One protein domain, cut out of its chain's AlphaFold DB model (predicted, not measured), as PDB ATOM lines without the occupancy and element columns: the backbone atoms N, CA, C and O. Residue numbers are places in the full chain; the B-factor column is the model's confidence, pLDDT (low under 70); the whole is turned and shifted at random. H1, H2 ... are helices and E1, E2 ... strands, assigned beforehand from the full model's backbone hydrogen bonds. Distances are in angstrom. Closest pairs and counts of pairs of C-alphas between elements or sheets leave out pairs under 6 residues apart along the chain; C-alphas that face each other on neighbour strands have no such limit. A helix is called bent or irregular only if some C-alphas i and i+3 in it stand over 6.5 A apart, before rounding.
ATOM      1  N   PHE A 533      29.278  36.189 -14.873       97.31
ATOM      2  CA  PHE A 533      28.283  36.465 -13.840       97.31
ATOM      3  C   PHE A 533      28.619  35.747 -12.519       97.31
ATOM      4  O   PHE A 533      28.660  36.369 -11.458       97.31
ATOM      5  N   LEU A 534      28.947  34.451 -12.584       95.25
ATOM      6  CA  LEU A 534      29.398  33.659 -11.436       95.25
ATOM      7  C   LEU A 534      30.734  34.168 -10.879       95.25
ATOM      8  O   LEU A 534      30.946  34.128  -9.665       95.25
ATOM      9  N   GLY A 535      31.613  34.686 -11.741       93.06
ATOM     10  CA  GLY A 535      32.844  35.373 -11.355       93.06
ATOM     11  C   GLY A 535      32.621  36.418 -10.265       93.06
ATOM     12  O   GLY A 535      33.287  36.361  -9.229       93.06
ATOM     13  N   GLY A 536      31.623  37.286 -10.441       90.50
ATOM     14  CA  GLY A 536      31.221  38.272  -9.431       90.50
ATOM     15  C   GLY A 536      30.406  37.662  -8.289       90.50
ATOM     16  O   GLY A 536      30.810  37.700  -7.128       90.50
ATOM     17  N   GLU A 537      29.313  36.968  -8.611       92.31
ATOM     18  CA  GLU A 537      28.241  36.696  -7.636       92.31
ATOM     19  C   GLU A 537      28.362  35.375  -6.860       92.31
ATOM     20  O   GLU A 537      27.658  35.160  -5.868       92.31
ATOM     21  N   LEU A 538      29.226  34.446  -7.286       91.62
ATOM     22  CA  LEU A 538      29.345  33.149  -6.618       91.62
ATOM     23  C   LEU A 538      30.000  33.298  -5.239       91.62
ATOM     24  O   LEU A 538      31.121  33.792  -5.113       91.62
ATOM     25  N   GLY A 539      29.338  32.805  -4.199       85.69
ATOM     26  CA  GLY A 539      29.902  32.696  -2.862       85.69
ATOM     27  C   GLY A 539      30.992  31.627  -2.798       85.69
ATOM     28  O   GLY A 539      30.781  30.478  -3.194       85.69
ATOM     29  N   THR A 540      32.162  31.986  -2.270       73.62
ATOM     30  CA  THR A 540      33.282  31.048  -2.129       73.62
ATOM     31  C   THR A 540      33.053  30.090  -0.955       73.62
ATOM     32  O   THR A 540      32.969  30.547   0.192       73.62
ATOM     33  N   PRO A 541      33.041  28.763  -1.175       72.81
ATOM     34  CA  PRO A 541      32.855  27.808  -0.099       72.81
ATOM     35  C   PRO A 541      34.024  27.801   0.876       72.81
ATOM     36  O   PRO A 541      35.196  27.911   0.511       72.81
ATOM     37  N   ILE A 542      33.684  27.611   2.148       71.75
ATOM     38  CA  ILE A 542      34.631  27.350   3.228       71.75
ATOM     39  C   ILE A 542      34.265  25.989   3.819       71.75
ATOM     40  O   ILE A 542      33.092  25.630   3.916       71.75
ATOM     41  N   ILE A 543      35.260  25.195   4.204       72.69
ATOM     42  CA  ILE A 543      34.996  23.949   4.928       72.69
ATOM     43  C   ILE A 543      34.519  24.302   6.334       72.69
ATOM     44  O   ILE A 543      35.158  25.080   7.043       72.69
ATOM     45  N   HIS A 544      33.387  23.730   6.739       74.12
ATOM     46  CA  HIS A 544      32.854  23.899   8.084       74.12
ATOM     47  C   HIS A 544      33.879  23.439   9.134       74.12
ATOM     48  O   HIS A 544      34.634  22.504   8.876       74.12
ATOM     49  N   LYS A 545      33.884  24.026  10.341       71.56
ATOM     50  CA  LYS A 545      34.858  23.688  11.407       71.56
ATOM     51  C   LYS A 545      34.940  22.182  11.708       71.56
ATOM     52  O   LYS A 545      36.008  21.678  12.018       71.56
ATOM     53  N   GLN A 546      33.826  21.464  11.553       64.62
ATOM     54  CA  GLN A 546      33.731  20.007  11.740       64.62
ATOM     55  C   GLN A 546      34.342  19.170  10.592       64.62
ATOM     56  O   GLN A 546      34.313  17.946  10.654       64.62
ATOM     57  N   GLY A 547      34.824  19.789   9.511       65.31
ATOM     58  CA  GLY A 547      35.522  19.113   8.408       65.31
ATOM     59  C   GLY A 547      34.658  18.241   7.490       65.31
ATOM     60  O   GLY A 547      35.160  17.694   6.515       65.31
ATOM     61  N   ASN A 548      33.359  18.108   7.763       66.31
ATOM     62  CA  ASN A 548      32.471  17.157   7.087       66.31
ATOM     63  C   ASN A 548      31.664  17.748   5.917       66.31
ATOM     64  O   ASN A 548      31.209  16.994   5.056       66.31
ATOM     65  N   LYS A 549      31.491  19.074   5.847       70.00
ATOM     66  CA  LYS A 549      30.642  19.749   4.850       70.00
ATOM     67  C   LYS A 549      31.186  21.114   4.427       70.00
ATOM     68  O   LYS A 549      31.893  21.770   5.195       70.00
ATOM     69  N   LEU A 550      30.793  21.567   3.238       73.06
ATOM     70  CA  LEU A 550      30.994  22.947   2.785       73.06
ATOM     71  C   LEU A 550      29.925  23.873   3.390       73.06
ATOM     72  O   LEU A 550      28.753  23.498   3.490       73.06
ATOM     73  N   THR A 551      30.317  25.080   3.799       71.19
ATOM     74  CA  THR A 551      29.420  26.062   4.430       71.19
ATOM     75  C   THR A 551      28.431  26.653   3.426       71.19
ATOM     76  O   THR A 551      27.221  26.507   3.606       71.19
ATOM     77  N   SER A 552      28.910  27.237   2.326       71.25
ATOM     78  CA  SER A 552      28.064  27.854   1.295       71.25
ATOM     79  C   SER A 552      28.633  27.645  -0.108       71.25
ATOM     80  O   SER A 552      29.834  27.742  -0.302       71.25
ATOM     81  N   LEU A 553      27.772  27.317  -1.067       86.88
ATOM     82  CA  LEU A 553      28.043  27.405  -2.501       86.88
ATOM     83  C   LEU A 553      26.746  27.938  -3.098       86.88
ATOM     84  O   LEU A 553      25.783  27.195  -3.289       86.88
ATOM     85  N   GLU A 554      26.671  29.256  -3.204       91.31
ATOM     86  CA  GLU A 554      25.423  29.953  -3.488       91.31
ATOM     87  C   GLU A 554      25.672  31.197  -4.324       91.31
ATOM     88  O   GLU A 554      26.750  31.781  -4.262       91.31
ATOM     89  N   VAL A 555      24.669  31.594  -5.095       94.06
ATOM     90  CA  VAL A 555      24.694  32.796  -5.932       94.06
ATOM     91  C   VAL A 555      23.598  33.722  -5.431       94.06
ATOM     92  O   VAL A 555      22.456  33.285  -5.280       94.06
ATOM     93  N   GLY A 556      23.943  34.969  -5.115       92.12
ATOM     94  CA  GLY A 556      23.000  35.960  -4.600       92.12
ATOM     95  C   GLY A 556      22.699  37.039  -5.629       92.12
ATOM     96  O   GLY A 556      23.605  37.495  -6.305       92.12
ATOM     97  N   ILE A 557      21.447  37.481  -5.723       94.38
ATOM     98  CA  ILE A 557      21.077  38.696  -6.461       94.38
ATOM     99  C   ILE A 557      20.135  39.554  -5.624       94.38
ATOM    100  O   ILE A 557      19.251  39.038  -4.941       94.38
ATOM    101  N   THR A 558      20.311  40.872  -5.672       94.00
ATOM    102  CA  THR A 558      19.520  41.823  -4.872       94.00
ATOM    103  C   THR A 558      18.453  42.504  -5.731       94.00
ATOM    104  O   THR A 558      18.682  42.819  -6.902       94.00
ATOM    105  N   GLY A 559      17.269  42.741  -5.173       93.56
ATOM    106  CA  GLY A 559      16.189  43.468  -5.843       93.56
ATOM    107  C   GLY A 559      15.188  44.065  -4.861       93.56
ATOM    108  O   GLY A 559      15.122  43.655  -3.701       93.56
ATOM    109  N   LEU A 560      14.408  45.044  -5.319       93.88
ATOM    110  CA  LEU A 560      13.250  45.529  -4.567       93.88
ATOM    111  C   LEU A 560      12.154  44.448  -4.467       93.88
ATOM    112  O   LEU A 560      12.071  43.590  -5.349       93.88
ATOM    113  N   PRO A 561      11.272  44.501  -3.449       91.75
ATOM    114  CA  PRO A 561      10.217  43.503  -3.261       91.75
ATOM    115  C   PRO A 561       9.321  43.286  -4.489       91.75
ATOM    116  O   PRO A 561       8.992  42.147  -4.810       91.75
ATOM    117  N   HIS A 562       8.980  44.350  -5.224       93.81
ATOM    118  CA  HIS A 562       8.149  44.251  -6.432       93.81
ATOM    119  C   HIS A 562       8.863  43.577  -7.621       93.81
ATOM    120  O   HIS A 562       8.202  43.110  -8.537       93.81
ATOM    121  N   LEU A 563      10.198  43.472  -7.599       95.44
ATOM    122  CA  LEU A 563      11.000  42.788  -8.626       95.44
ATOM    123  C   LEU A 563      11.252  41.309  -8.296       95.44
ATOM    124  O   LEU A 563      12.050  40.650  -8.967       95.44
ATOM    125  N   LYS A 564      10.593  40.765  -7.264       94.56
ATOM    126  CA  LYS A 564      10.758  39.377  -6.814       94.56
ATOM    127  C   LYS A 564      10.615  38.365  -7.950       94.56
ATOM    128  O   LYS A 564      11.477  37.502  -8.108       94.56
ATOM    129  N   GLU A 565       9.564  38.477  -8.757       95.56
ATOM    130  CA  GLU A 565       9.324  37.550  -9.869       95.56
ATOM    131  C   GLU A 565      10.425  37.634 -10.927       95.56
ATOM    132  O   GLU A 565      10.919  36.600 -11.378       95.56
ATOM    133  N   ASN A 566      10.896  38.844 -11.240       96.50
ATOM    134  CA  ASN A 566      12.012  39.051 -12.157       96.50
ATOM    135  C   ASN A 566      13.310  38.393 -11.641       96.50
ATOM    136  O   ASN A 566      13.989  37.698 -12.397       96.50
ATOM    137  N   ARG A 567      13.634  38.529 -10.346       95.62
ATOM    138  CA  ARG A 567      14.813  37.879  -9.736       95.62
ATOM    139  C   ARG A 567      14.702  36.358  -9.743       95.62
ATOM    140  O   ARG A 567      15.658  35.670 -10.098       95.62
ATOM    141  N   ILE A 568      13.532  35.824  -9.399       95.12
ATOM    142  CA  ILE A 568      13.283  34.380  -9.448       95.12
ATOM    143  C   ILE A 568      13.395  33.867 -10.889       95.12
ATOM    144  O   ILE A 568      14.003  32.820 -11.101       95.12
ATOM    145  N   SER A 569      12.857  34.593 -11.872       95.19
ATOM    146  CA  SER A 569      12.976  34.240 -13.291       95.19
ATOM    147  C   SER A 569      14.438  34.184 -13.731       95.19
ATOM    148  O   SER A 569      14.874  33.171 -14.272       95.19
ATOM    149  N   PHE A 570      15.231  35.206 -13.396       96.38
ATOM    150  CA  PHE A 570      16.662  35.235 -13.701       96.38
ATOM    151  C   PHE A 570      17.408  34.031 -13.095       96.38
ATOM    152  O   PHE A 570      18.178  33.352 -13.776       96.38
ATOM    153  N   LEU A 571      17.155  33.709 -11.819       96.94
ATOM    154  CA  LEU A 571      17.772  32.545 -11.169       96.94
ATOM    155  C   LEU A 571      17.295  31.216 -11.766       96.94
ATOM    156  O   LEU A 571      18.078  30.272 -11.820       96.94
ATOM    157  N   LYS A 572      16.048  31.119 -12.241       95.62
ATOM    158  CA  LYS A 572      15.552  29.930 -12.952       95.62
ATOM    159  C   LYS A 572      16.283  29.708 -14.274       95.62
ATOM    160  O   LYS A 572      16.574  28.561 -14.603       95.62
ATOM    161  N   GLU A 573      16.630  30.771 -14.995       94.69
ATOM    162  CA  GLU A 573      17.462  30.658 -16.198       94.69
ATOM    163  C   GLU A 573      18.869  30.144 -15.860       94.69
ATOM    164  O   GLU A 573      19.358  29.219 -16.508       94.69
ATOM    165  N   LEU A 574      19.475  30.640 -14.774       96.75
ATOM    166  CA  LEU A 574      20.740  30.095 -14.267       96.75
ATOM    167  C   LEU A 574      20.614  28.616 -13.853       96.75
ATOM    168  O   LEU A 574      21.504  27.822 -14.150       96.75
ATOM    169  N   ILE A 575      19.514  28.214 -13.203       97.06
ATOM    170  CA  ILE A 575      19.249  26.801 -12.872       97.06
ATOM    171  C   ILE A 575      19.200  25.949 -14.144       97.06
ATOM    172  O   ILE A 575      19.775  24.860 -14.163       97.06
ATOM    173  N   ALA A 576      18.533  26.424 -15.198       94.00
ATOM    174  CA  ALA A 576      18.450  25.710 -16.468       94.00
ATOM    175  C   ALA A 576      19.840  25.515 -17.097       94.00
ATOM    176  O   ALA A 576      20.179  24.396 -17.485       94.00
ATOM    177  N   TYR A 577      20.672  26.562 -17.105       95.75
ATOM    178  CA  TYR A 577      22.062  26.493 -17.564       95.75
ATOM    179  C   TYR A 577      22.918  25.514 -16.738       95.75
ATOM    180  O   TYR A 577      23.624  24.671 -17.297       95.75
ATOM    181  N   LEU A 578      22.828  25.571 -15.405       96.12
ATOM    182  CA  LEU A 578      23.556  24.659 -14.517       96.12
ATOM    183  C   LEU A 578      23.132  23.203 -14.752       96.12
ATOM    184  O   LEU A 578      23.983  22.331 -14.925       96.12
ATOM    185  N   LYS A 579      21.823  22.944 -14.864       94.25
ATOM    186  CA  LYS A 579      21.279  21.605 -15.126       94.25
ATOM    187  C   LYS A 579      21.728  21.056 -16.482       94.25
ATOM    188  O   LYS A 579      22.112  19.892 -16.562       94.25
ATOM    189  N   LYS A 580      21.732  21.889 -17.531       91.75
ATOM    190  CA  LYS A 580      22.249  21.550 -18.873       91.75
ATOM    191  C   LYS A 580      23.718  21.113 -18.827       91.75
ATOM    192  O   LYS A 580      24.121  20.236 -19.583       91.75
ATOM    193  N   ASN A 581      24.494  21.656 -17.888       88.88
ATOM    194  CA  ASN A 581      25.887  21.287 -17.628       88.88
ATOM    195  C   ASN A 581      26.053  20.241 -16.503       88.88
ATOM    196  O   ASN A 581      27.135  20.097 -15.930       88.88
ATOM    197  N   SER A 582      25.004  19.458 -16.217       91.19
ATOM    198  CA  SER A 582      24.993  18.378 -15.215       91.19
ATOM    199  C   SER A 582      25.257  18.831 -13.773       91.19
ATOM    200  O   SER A 582      25.733  18.047 -12.954       91.19
ATOM    201  N   VAL A 583      24.934  20.083 -13.444       93.06
ATOM    202  CA  VAL A 583      25.016  20.625 -12.085       93.06
ATOM    203  C   VAL A 583      23.618  20.801 -11.504       93.06
ATOM    204  O   VAL A 583      22.788  21.559 -12.006       93.06
ATOM    205  N   ASN A 584      23.375  20.141 -10.382       94.06
ATOM    206  CA  ASN A 584      22.150  20.241  -9.610       94.06
ATOM    207  C   ASN A 584      22.166  21.443  -8.658       94.06
ATOM    208  O   ASN A 584      23.184  21.824  -8.066       94.06
ATOM    209  N   THR A 585      20.979  22.002  -8.457       95.56
ATOM    210  CA  THR A 585      20.685  23.041  -7.467       95.56
ATOM    211  C   THR A 585      19.617  22.526  -6.505       95.56
ATOM    212  O   THR A 585      19.004  21.489  -6.753       95.56
ATOM    213  N   THR A 586      19.428  23.205  -5.375       92.38
ATOM    214  CA  THR A 586      18.484  22.762  -4.333       92.38
ATOM    215  C   THR A 586      17.266  23.669  -4.254       92.38
ATOM    216  O   THR A 586      16.166  23.257  -4.605       92.38
ATOM    217  N   SER A 587      17.448  24.912  -3.820       92.56
ATOM    218  CA  SER A 587      16.354  25.864  -3.666       92.56
ATOM    219  C   SER A 587      16.821  27.303  -3.854       92.56
ATOM    220  O   SER A 587      18.012  27.612  -3.751       92.56
ATOM    221  N   ILE A 588      15.852  28.187  -4.089       95.31
ATOM    222  CA  ILE A 588      16.015  29.637  -3.986       95.31
ATOM    223  C   ILE A 588      15.382  30.069  -2.664       95.31
ATOM    224  O   ILE A 588      14.263  29.649  -2.365       95.31
ATOM    225  N   TYR A 589      16.075  30.883  -1.874       93.25
ATOM    226  CA  TYR A 589      15.527  31.454  -0.644       93.25
ATOM    227  C   TYR A 589      15.764  32.962  -0.562       93.25
ATOM    228  O   TYR A 589      16.667  33.507  -1.201       93.25
ATOM    229  N   GLU A 590      14.930  33.632   0.227       93.25
ATOM    230  CA  GLU A 590      15.000  35.070   0.472       93.25
ATOM    231  C   GLU A 590      15.801  35.357   1.742       93.25
ATOM    232  O   GLU A 590      15.652  34.689   2.766       93.25
ATOM    233  N   GLY A 591      16.665  36.363   1.674       87.00
ATOM    234  CA  GLY A 591      17.464  36.849   2.787       87.00
ATOM    235  C   GLY A 591      17.359  38.363   2.933       87.00
ATOM    236  O   GLY A 591      17.022  39.085   1.993       87.00
ATOM    237  N   LYS A 592      17.691  38.855   4.130       83.06
ATOM    238  CA  LYS A 592      17.775  40.295   4.388       83.06
ATOM    239  C   LYS A 592      18.940  40.897   3.603       83.06
ATOM    240  O   LYS A 592      20.064  40.397   3.682       83.06
ATOM    241  N   SER A 593      18.667  41.971   2.868       82.19
ATOM    242  CA  SER A 593      19.711  42.802   2.273       82.19
ATOM    243  C   SER A 593      20.338  43.724   3.312       82.19
ATOM    244  O   SER A 593      19.761  43.987   4.366       82.19
ATOM    245  N   LYS A 594      21.532  44.234   2.999       72.88
ATOM    246  CA  LYS A 594      22.167  45.310   3.773       72.88
ATOM    247  C   LYS A 594      21.450  46.651   3.581       72.88
ATOM    248  O   LYS A 594      21.534  47.514   4.447       72.88
ATOM    249  N   THR A 595      20.748  46.828   2.463       73.94
ATOM    250  CA  THR A 595      19.969  48.035   2.168       73.94
ATOM    251  C   THR A 595      18.556  47.884   2.722       73.94
ATOM    252  O   THR A 595      17.923  46.853   2.503       73.94
ATOM    253  N   ARG A 596      18.062  48.914   3.425       69.38
ATOM    254  CA  ARG A 596      16.829  48.869   4.237       69.38
ATOM    255  C   ARG A 596      15.568  48.449   3.465       69.38
ATOM    256  O   ARG A 596      14.676  47.877   4.078       69.38
ATOM    257  N   ASP A 597      15.556  48.642   2.144       85.38
ATOM    258  CA  ASP A 597      14.374  48.452   1.293       85.38
ATOM    259  C   ASP A 597      14.516  47.328   0.249       85.38
ATOM    260  O   ASP A 597      13.644  47.170  -0.605       85.38
ATOM    261  N   SER A 598      15.604  46.544   0.271       90.50
ATOM    262  CA  SER A 598      15.833  45.475  -0.715       90.50
ATOM    263  C   SER A 598      15.908  44.076  -0.104       90.50
ATOM    264  O   SER A 598      16.135  43.882   1.091       90.50
ATOM    265  N   ILE A 599      15.696  43.073  -0.954       92.88
ATOM    266  CA  ILE A 599      15.720  41.650  -0.614       92.88
ATOM    267  C   ILE A 599      16.824  40.986  -1.436       92.88
ATOM    268  O   ILE A 599      17.017  41.313  -2.609       92.88
ATOM    269  N   VAL A 600      17.554  40.053  -0.823       94.12
ATOM    270  CA  VAL A 600      18.537  39.221  -1.530       94.12
ATOM    271  C   VAL A 600      17.920  37.859  -1.798       94.12
ATOM    272  O   VAL A 600      17.481  37.181  -0.872       94.12
ATOM    273  N   PHE A 601      17.933  37.434  -3.053       94.81
ATOM    274  CA  PHE A 601      17.500  36.113  -3.489       94.81
ATOM    275  C   PHE A 601      18.735  35.249  -3.702       94.81
ATOM    276  O   PHE A 601      19.624  35.619  -4.467       94.81
ATOM    277  N   ARG A 602      18.816  34.117  -3.003       94.81
ATOM    278  CA  ARG A 602      19.986  33.236  -3.026       94.81
ATOM    279  C   ARG A 602      19.634  31.882  -3.611       94.81
ATOM    280  O   ARG A 602      18.765  31.190  -3.086       94.81
ATOM    281  N   LEU A 603      20.337  31.502  -4.671       96.19
ATOM    282  CA  LEU A 603      20.297  30.170  -5.260       96.19
ATOM    283  C   LEU A 603      21.354  29.282  -4.605       96.19
ATOM    284  O   LEU A 603      22.544  29.585  -4.669       96.19
ATOM    285  N   LEU A 604      20.928  28.158  -4.031       93.44
ATOM    286  CA  LEU A 604      21.819  27.151  -3.459       93.44
ATOM    287  C   LEU A 604      22.197  26.086  -4.496       93.44
ATOM    288  O   LEU A 604      21.343  25.322  -4.958       93.44
ATOM    289  N   ILE A 605      23.492  25.969  -4.788       92.62
ATOM    290  CA  ILE A 605      24.039  24.863  -5.583       92.62
ATOM    291  C   ILE A 605      24.180  23.638  -4.672       92.62
ATOM    292  O   ILE A 605      24.582  23.756  -3.509       92.62
ATOM    293  N   GLU A 606      23.814  22.451  -5.164       90.31
ATOM    294  CA  GLU A 606      23.824  21.240  -4.339       90.31
ATOM    295  C   GLU A 606      25.254  20.903  -3.884       90.31
ATOM    296  O   GLU A 606      26.168  20.711  -4.685       90.31
ATOM    297  N   LYS A 607      25.448  20.794  -2.566       85.06
ATOM    298  CA  LYS A 607      26.757  20.601  -1.921       85.06
ATOM    299  C   LYS A 607      27.152  19.122  -1.790       85.06
ATOM    300  O   LYS A 607      27.772  18.740  -0.799       85.06
ATOM    301  N   LYS A 608      26.770  18.271  -2.747       83.44
ATOM    302  CA  LYS A 608      27.254  16.880  -2.839       83.44
ATOM    303  C   LYS A 608      28.606  16.847  -3.542       83.44
ATOM    304  O   LYS A 608      28.841  17.646  -4.440       83.44
ATOM    305  N   MET A 609      29.474  15.913  -3.150       79.69
ATOM    306  CA  MET A 609      30.845  15.834  -3.674       79.69
ATOM    307  C   MET A 609      30.865  15.756  -5.208       79.69
ATOM    308  O   MET A 609      31.522  16.574  -5.840       79.69
ATOM    309  N   ASP A 610      30.075  14.851  -5.795       82.50
ATOM    310  CA  ASP A 610      29.976  14.699  -7.254       82.50
ATOM    311  C   ASP A 610      29.494  15.970  -7.939       82.50
ATOM    312  O   ASP A 610      30.061  16.391  -8.939       82.50
ATOM    313  N   ASN A 611      28.473  16.612  -7.372       87.50
ATOM    314  CA  ASN A 611      27.901  17.815  -7.954       87.50
ATOM    315  C   ASN A 611      28.892  18.985  -7.948       87.50
ATOM    316  O   ASN A 611      28.968  19.741  -8.909       87.50
ATOM    317  N   VAL A 612      29.682  19.120  -6.878       85.06
ATOM    318  CA  VAL A 612      30.730  20.145  -6.784       85.06
ATOM    319  C   VAL A 612      31.881  19.844  -7.748       85.06
ATOM    320  O   VAL A 612      32.416  20.771  -8.350       85.06
ATOM    321  N   ILE A 613      32.247  18.571  -7.939       80.50
ATOM    322  CA  ILE A 613      33.236  18.171  -8.951       80.50
ATOM    323  C   ILE A 613      32.725  18.521 -10.355       80.50
ATOM    324  O   ILE A 613      33.427  19.200 -11.099       80.50
ATOM    325  N   LEU A 614      31.491  18.131 -10.691       86.75
ATOM    326  CA  LEU A 614      30.860  18.451 -11.975       86.75
ATOM    327  C   LEU A 614      30.765  19.962 -12.196       86.75
ATOM    328  O   LEU A 614      31.035  20.431 -13.296       86.75
ATOM    329  N   PHE A 615      30.462  20.733 -11.149       90.12
ATOM    330  CA  PHE A 615      30.480  22.192 -11.213       90.12
ATOM    331  C   PHE A 615      31.857  22.726 -11.617       90.12
ATOM    332  O   PHE A 615      31.942  23.506 -12.556       90.12
ATOM    333  N   LEU A 616      32.941  22.282 -10.976       84.50
ATOM    334  CA  LEU A 616      34.287  22.761 -11.320       84.50
ATOM    335  C   LEU A 616      34.774  22.297 -12.695       84.50
ATOM    336  O   LEU A 616      35.565  22.996 -13.319       84.50
ATOM    337  N   MET A 617      34.326  21.128 -13.154       83.69
ATOM    338  CA  MET A 617      34.712  20.590 -14.459       83.69
ATOM    339  C   MET A 617      33.950  21.241 -15.614       83.69
ATOM    340  O   MET A 617      34.527  21.464 -16.675       83.69
ATOM    341  N   ASN A 618      32.661  21.529 -15.416       89.38
ATOM    342  CA  ASN A 618      31.764  21.908 -16.507       89.38
ATOM    343  C   ASN A 618      31.426  23.401 -16.530       89.38
ATOM    344  O   ASN A 618      30.925  23.876 -17.545       89.38
ATOM    345  N   ILE A 619      31.656  24.140 -15.438       92.94
ATOM    346  CA  ILE A 619      31.275  25.552 -15.331       92.94
ATOM    347  C   ILE A 619      32.518  26.439 -15.355       92.94
ATOM    348  O   ILE A 619      33.387  26.353 -14.488       92.94
ATOM    349  N   LYS A 620      32.573  27.339 -16.342       92.81
ATOM    350  CA  LYS A 620      33.581  28.403 -16.399       92.81
ATOM    351  C   LYS A 620      33.345  29.431 -15.291       92.81
ATOM    352  O   LYS A 620      32.209  29.699 -14.915       92.81
ATOM    353  N   ILE A 621      34.423  30.039 -14.800       92.88
ATOM    354  CA  ILE A 621      34.380  31.196 -13.900       92.88
ATOM    355  C   ILE A 621      35.393  32.209 -14.431       92.88
ATOM    356  O   ILE A 621      36.598  31.962 -14.404       92.88
ATOM    357  N   ASN A 622      34.890  33.336 -14.924       95.12
ATOM    358  CA  ASN A 622      35.685  34.388 -15.552       95.12
ATOM    359  C   ASN A 622      35.924  35.548 -14.578       95.12
ATOM    360  O   ASN A 622      35.188  35.711 -13.607       95.12
ATOM    361  N   TYR A 623      36.953  36.360 -14.841       94.19
ATOM    362  CA  TYR A 623      37.280  37.568 -14.066       94.19
ATOM    363  C   TYR A 623      37.386  37.357 -12.541       94.19
ATOM    364  O   TYR A 623      37.127  38.271 -11.760       94.19
ATOM    365  N   CYS A 624      37.749  36.154 -12.088       88.56
ATOM    366  CA  CYS A 624      37.957  35.881 -10.667       88.56
ATOM    367  C   CYS A 624      38.813  34.624 -10.457       88.56
ATOM    368  O   CYS A 624      38.293  33.533 -10.201       88.56
ATOM    369  N   LYS A 625      40.141  34.752 -10.551       86.00
ATOM    370  CA  LYS A 625      41.048  33.598 -10.412       86.00
ATOM    371  C   LYS A 625      41.129  33.136  -8.967       86.00
ATOM    372  O   LYS A 625      41.049  31.941  -8.689       86.00
ATOM    373  N   TYR A 626      41.171  34.080  -8.032       83.12
ATOM    374  CA  TYR A 626      41.228  33.776  -6.604       83.12
ATOM    375  C   TYR A 626      40.052  32.906  -6.125       83.12
ATOM    376  O   TYR A 626      40.223  31.991  -5.313       83.12
ATOM    377  N   LYS A 627      38.834  33.168  -6.621       82.06
ATOM    378  CA  LYS A 627      37.640  32.393  -6.251       82.06
ATOM    379  C   LYS A 627      37.729  30.961  -6.768       82.06
ATOM    380  O   LYS A 627      37.428  30.037  -6.011       82.06
ATOM    381  N   VAL A 628      38.215  30.779  -7.995       83.38
ATOM    382  CA  VAL A 628      38.497  29.465  -8.592       83.38
ATOM    383  C   VAL A 628      39.536  28.704  -7.769       83.38
ATOM    384  O   VAL A 628      39.285  27.578  -7.343       83.38
ATOM    385  N   GLU A 629      40.668  29.327  -7.452       84.25
ATOM    386  CA  GLU A 629      41.716  28.704  -6.634       84.25
ATOM    387  C   GLU A 629      41.205  28.301  -5.248       84.25
ATOM    388  O   GLU A 629      41.488  27.203  -4.758       84.25
ATOM    389  N   ARG A 630      40.399  29.155  -4.606       82.25
ATOM    390  CA  ARG A 630      39.788  28.836  -3.311       82.25
ATOM    391  C   ARG A 630      38.781  27.707  -3.389       82.25
ATOM    392  O   ARG A 630      38.748  26.894  -2.466       82.25
ATOM    393  N   LEU A 631      37.985  27.649  -4.450       81.06
ATOM    394  CA  LEU A 631      37.073  26.544  -4.721       81.06
ATOM    395  C   LEU A 631      37.841  25.224  -4.837       81.06
ATOM    396  O   LEU A 631      37.528  24.277  -4.115       81.06
TER     397      LEU A 631
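What this domain is: This is residues 533 to 631 of the 685 residues of the protein "HintN domain-containing protein" of Candidatus Woesearchaeota archaeon (UniProt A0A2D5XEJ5). A small, strongly twisted sheet of three strands has one long helix, H2, packed along one face. The short helix H1 sits by edge strand E1, with H4 beyond it, and H3 follows the end of E3. The 99 printed residues, with named elements in the order H1 E1 H2 E2 E3 H3 H4, are of mixed class. The sheet order is E1 - E3 - E2, all antiparallel. The whole is compact, with a radius of gyration of the C-alphas of 13.9 A, spanning 37 by 32 by 26 A.

Where its parts are: The strands are E1, residues 554 to 559, E2, residues 585 to 592, 21.1 A long, and E3, residues 599 to 605, 19.4 A. H2, residues 561 to 580, is 29.5 A long, from C-alpha 561 at (10.217, 43.503, -3.261) to C-alpha 580 at (22.249, 21.550, -18.873). H1 is residues 533 to 537, H3 609 to 618, and H4 625 to 631, ending at (37.073, 26.544, -4.721).

How they stand to each other: E1 and E3 are antiparallel at 159 degrees, with N 557 and O 601 2.9 A apart, within hydrogen-bond range. E2 and E3 form a hairpin, with N 591 and O 600 at 2.8 A. H2 is on the sheet at a height of 8.8 A, along the strands at 13 degrees to E3 on the local plane. It is over E3 and only just over E1, with 3 C-alphas. Its closest C-alphas to E3 are Pro 561 and Ile 599, 6.4 A. H2 is irregular: C-alphas 562 and 565 are 7.6 A apart. H1 only grazes the sheet; its Glu 537 and Val 555 of E1 have the closest C-alphas, 5.5 A. H1 and H4 are close but not clearly touching, the closest C-alphas being Gly 535 and Lys 627, 7.6 A. H3 is only just not on the sheet, with 4 pairs of C-alphas within 10 A. Every O i to N i+4 pair is within range in H1, H3 and H4, and 14 of 16 in H2.

The domain as a whole: The C-alphas farthest apart, Gly 547 and His 562, are 40.0 A apart. The printed part has no cut. The link from H1 to E1, residues 538 to 553, is long. The mean pLDDT of the printed part is 87.7; residues 546 to 548 and 596 are under 70.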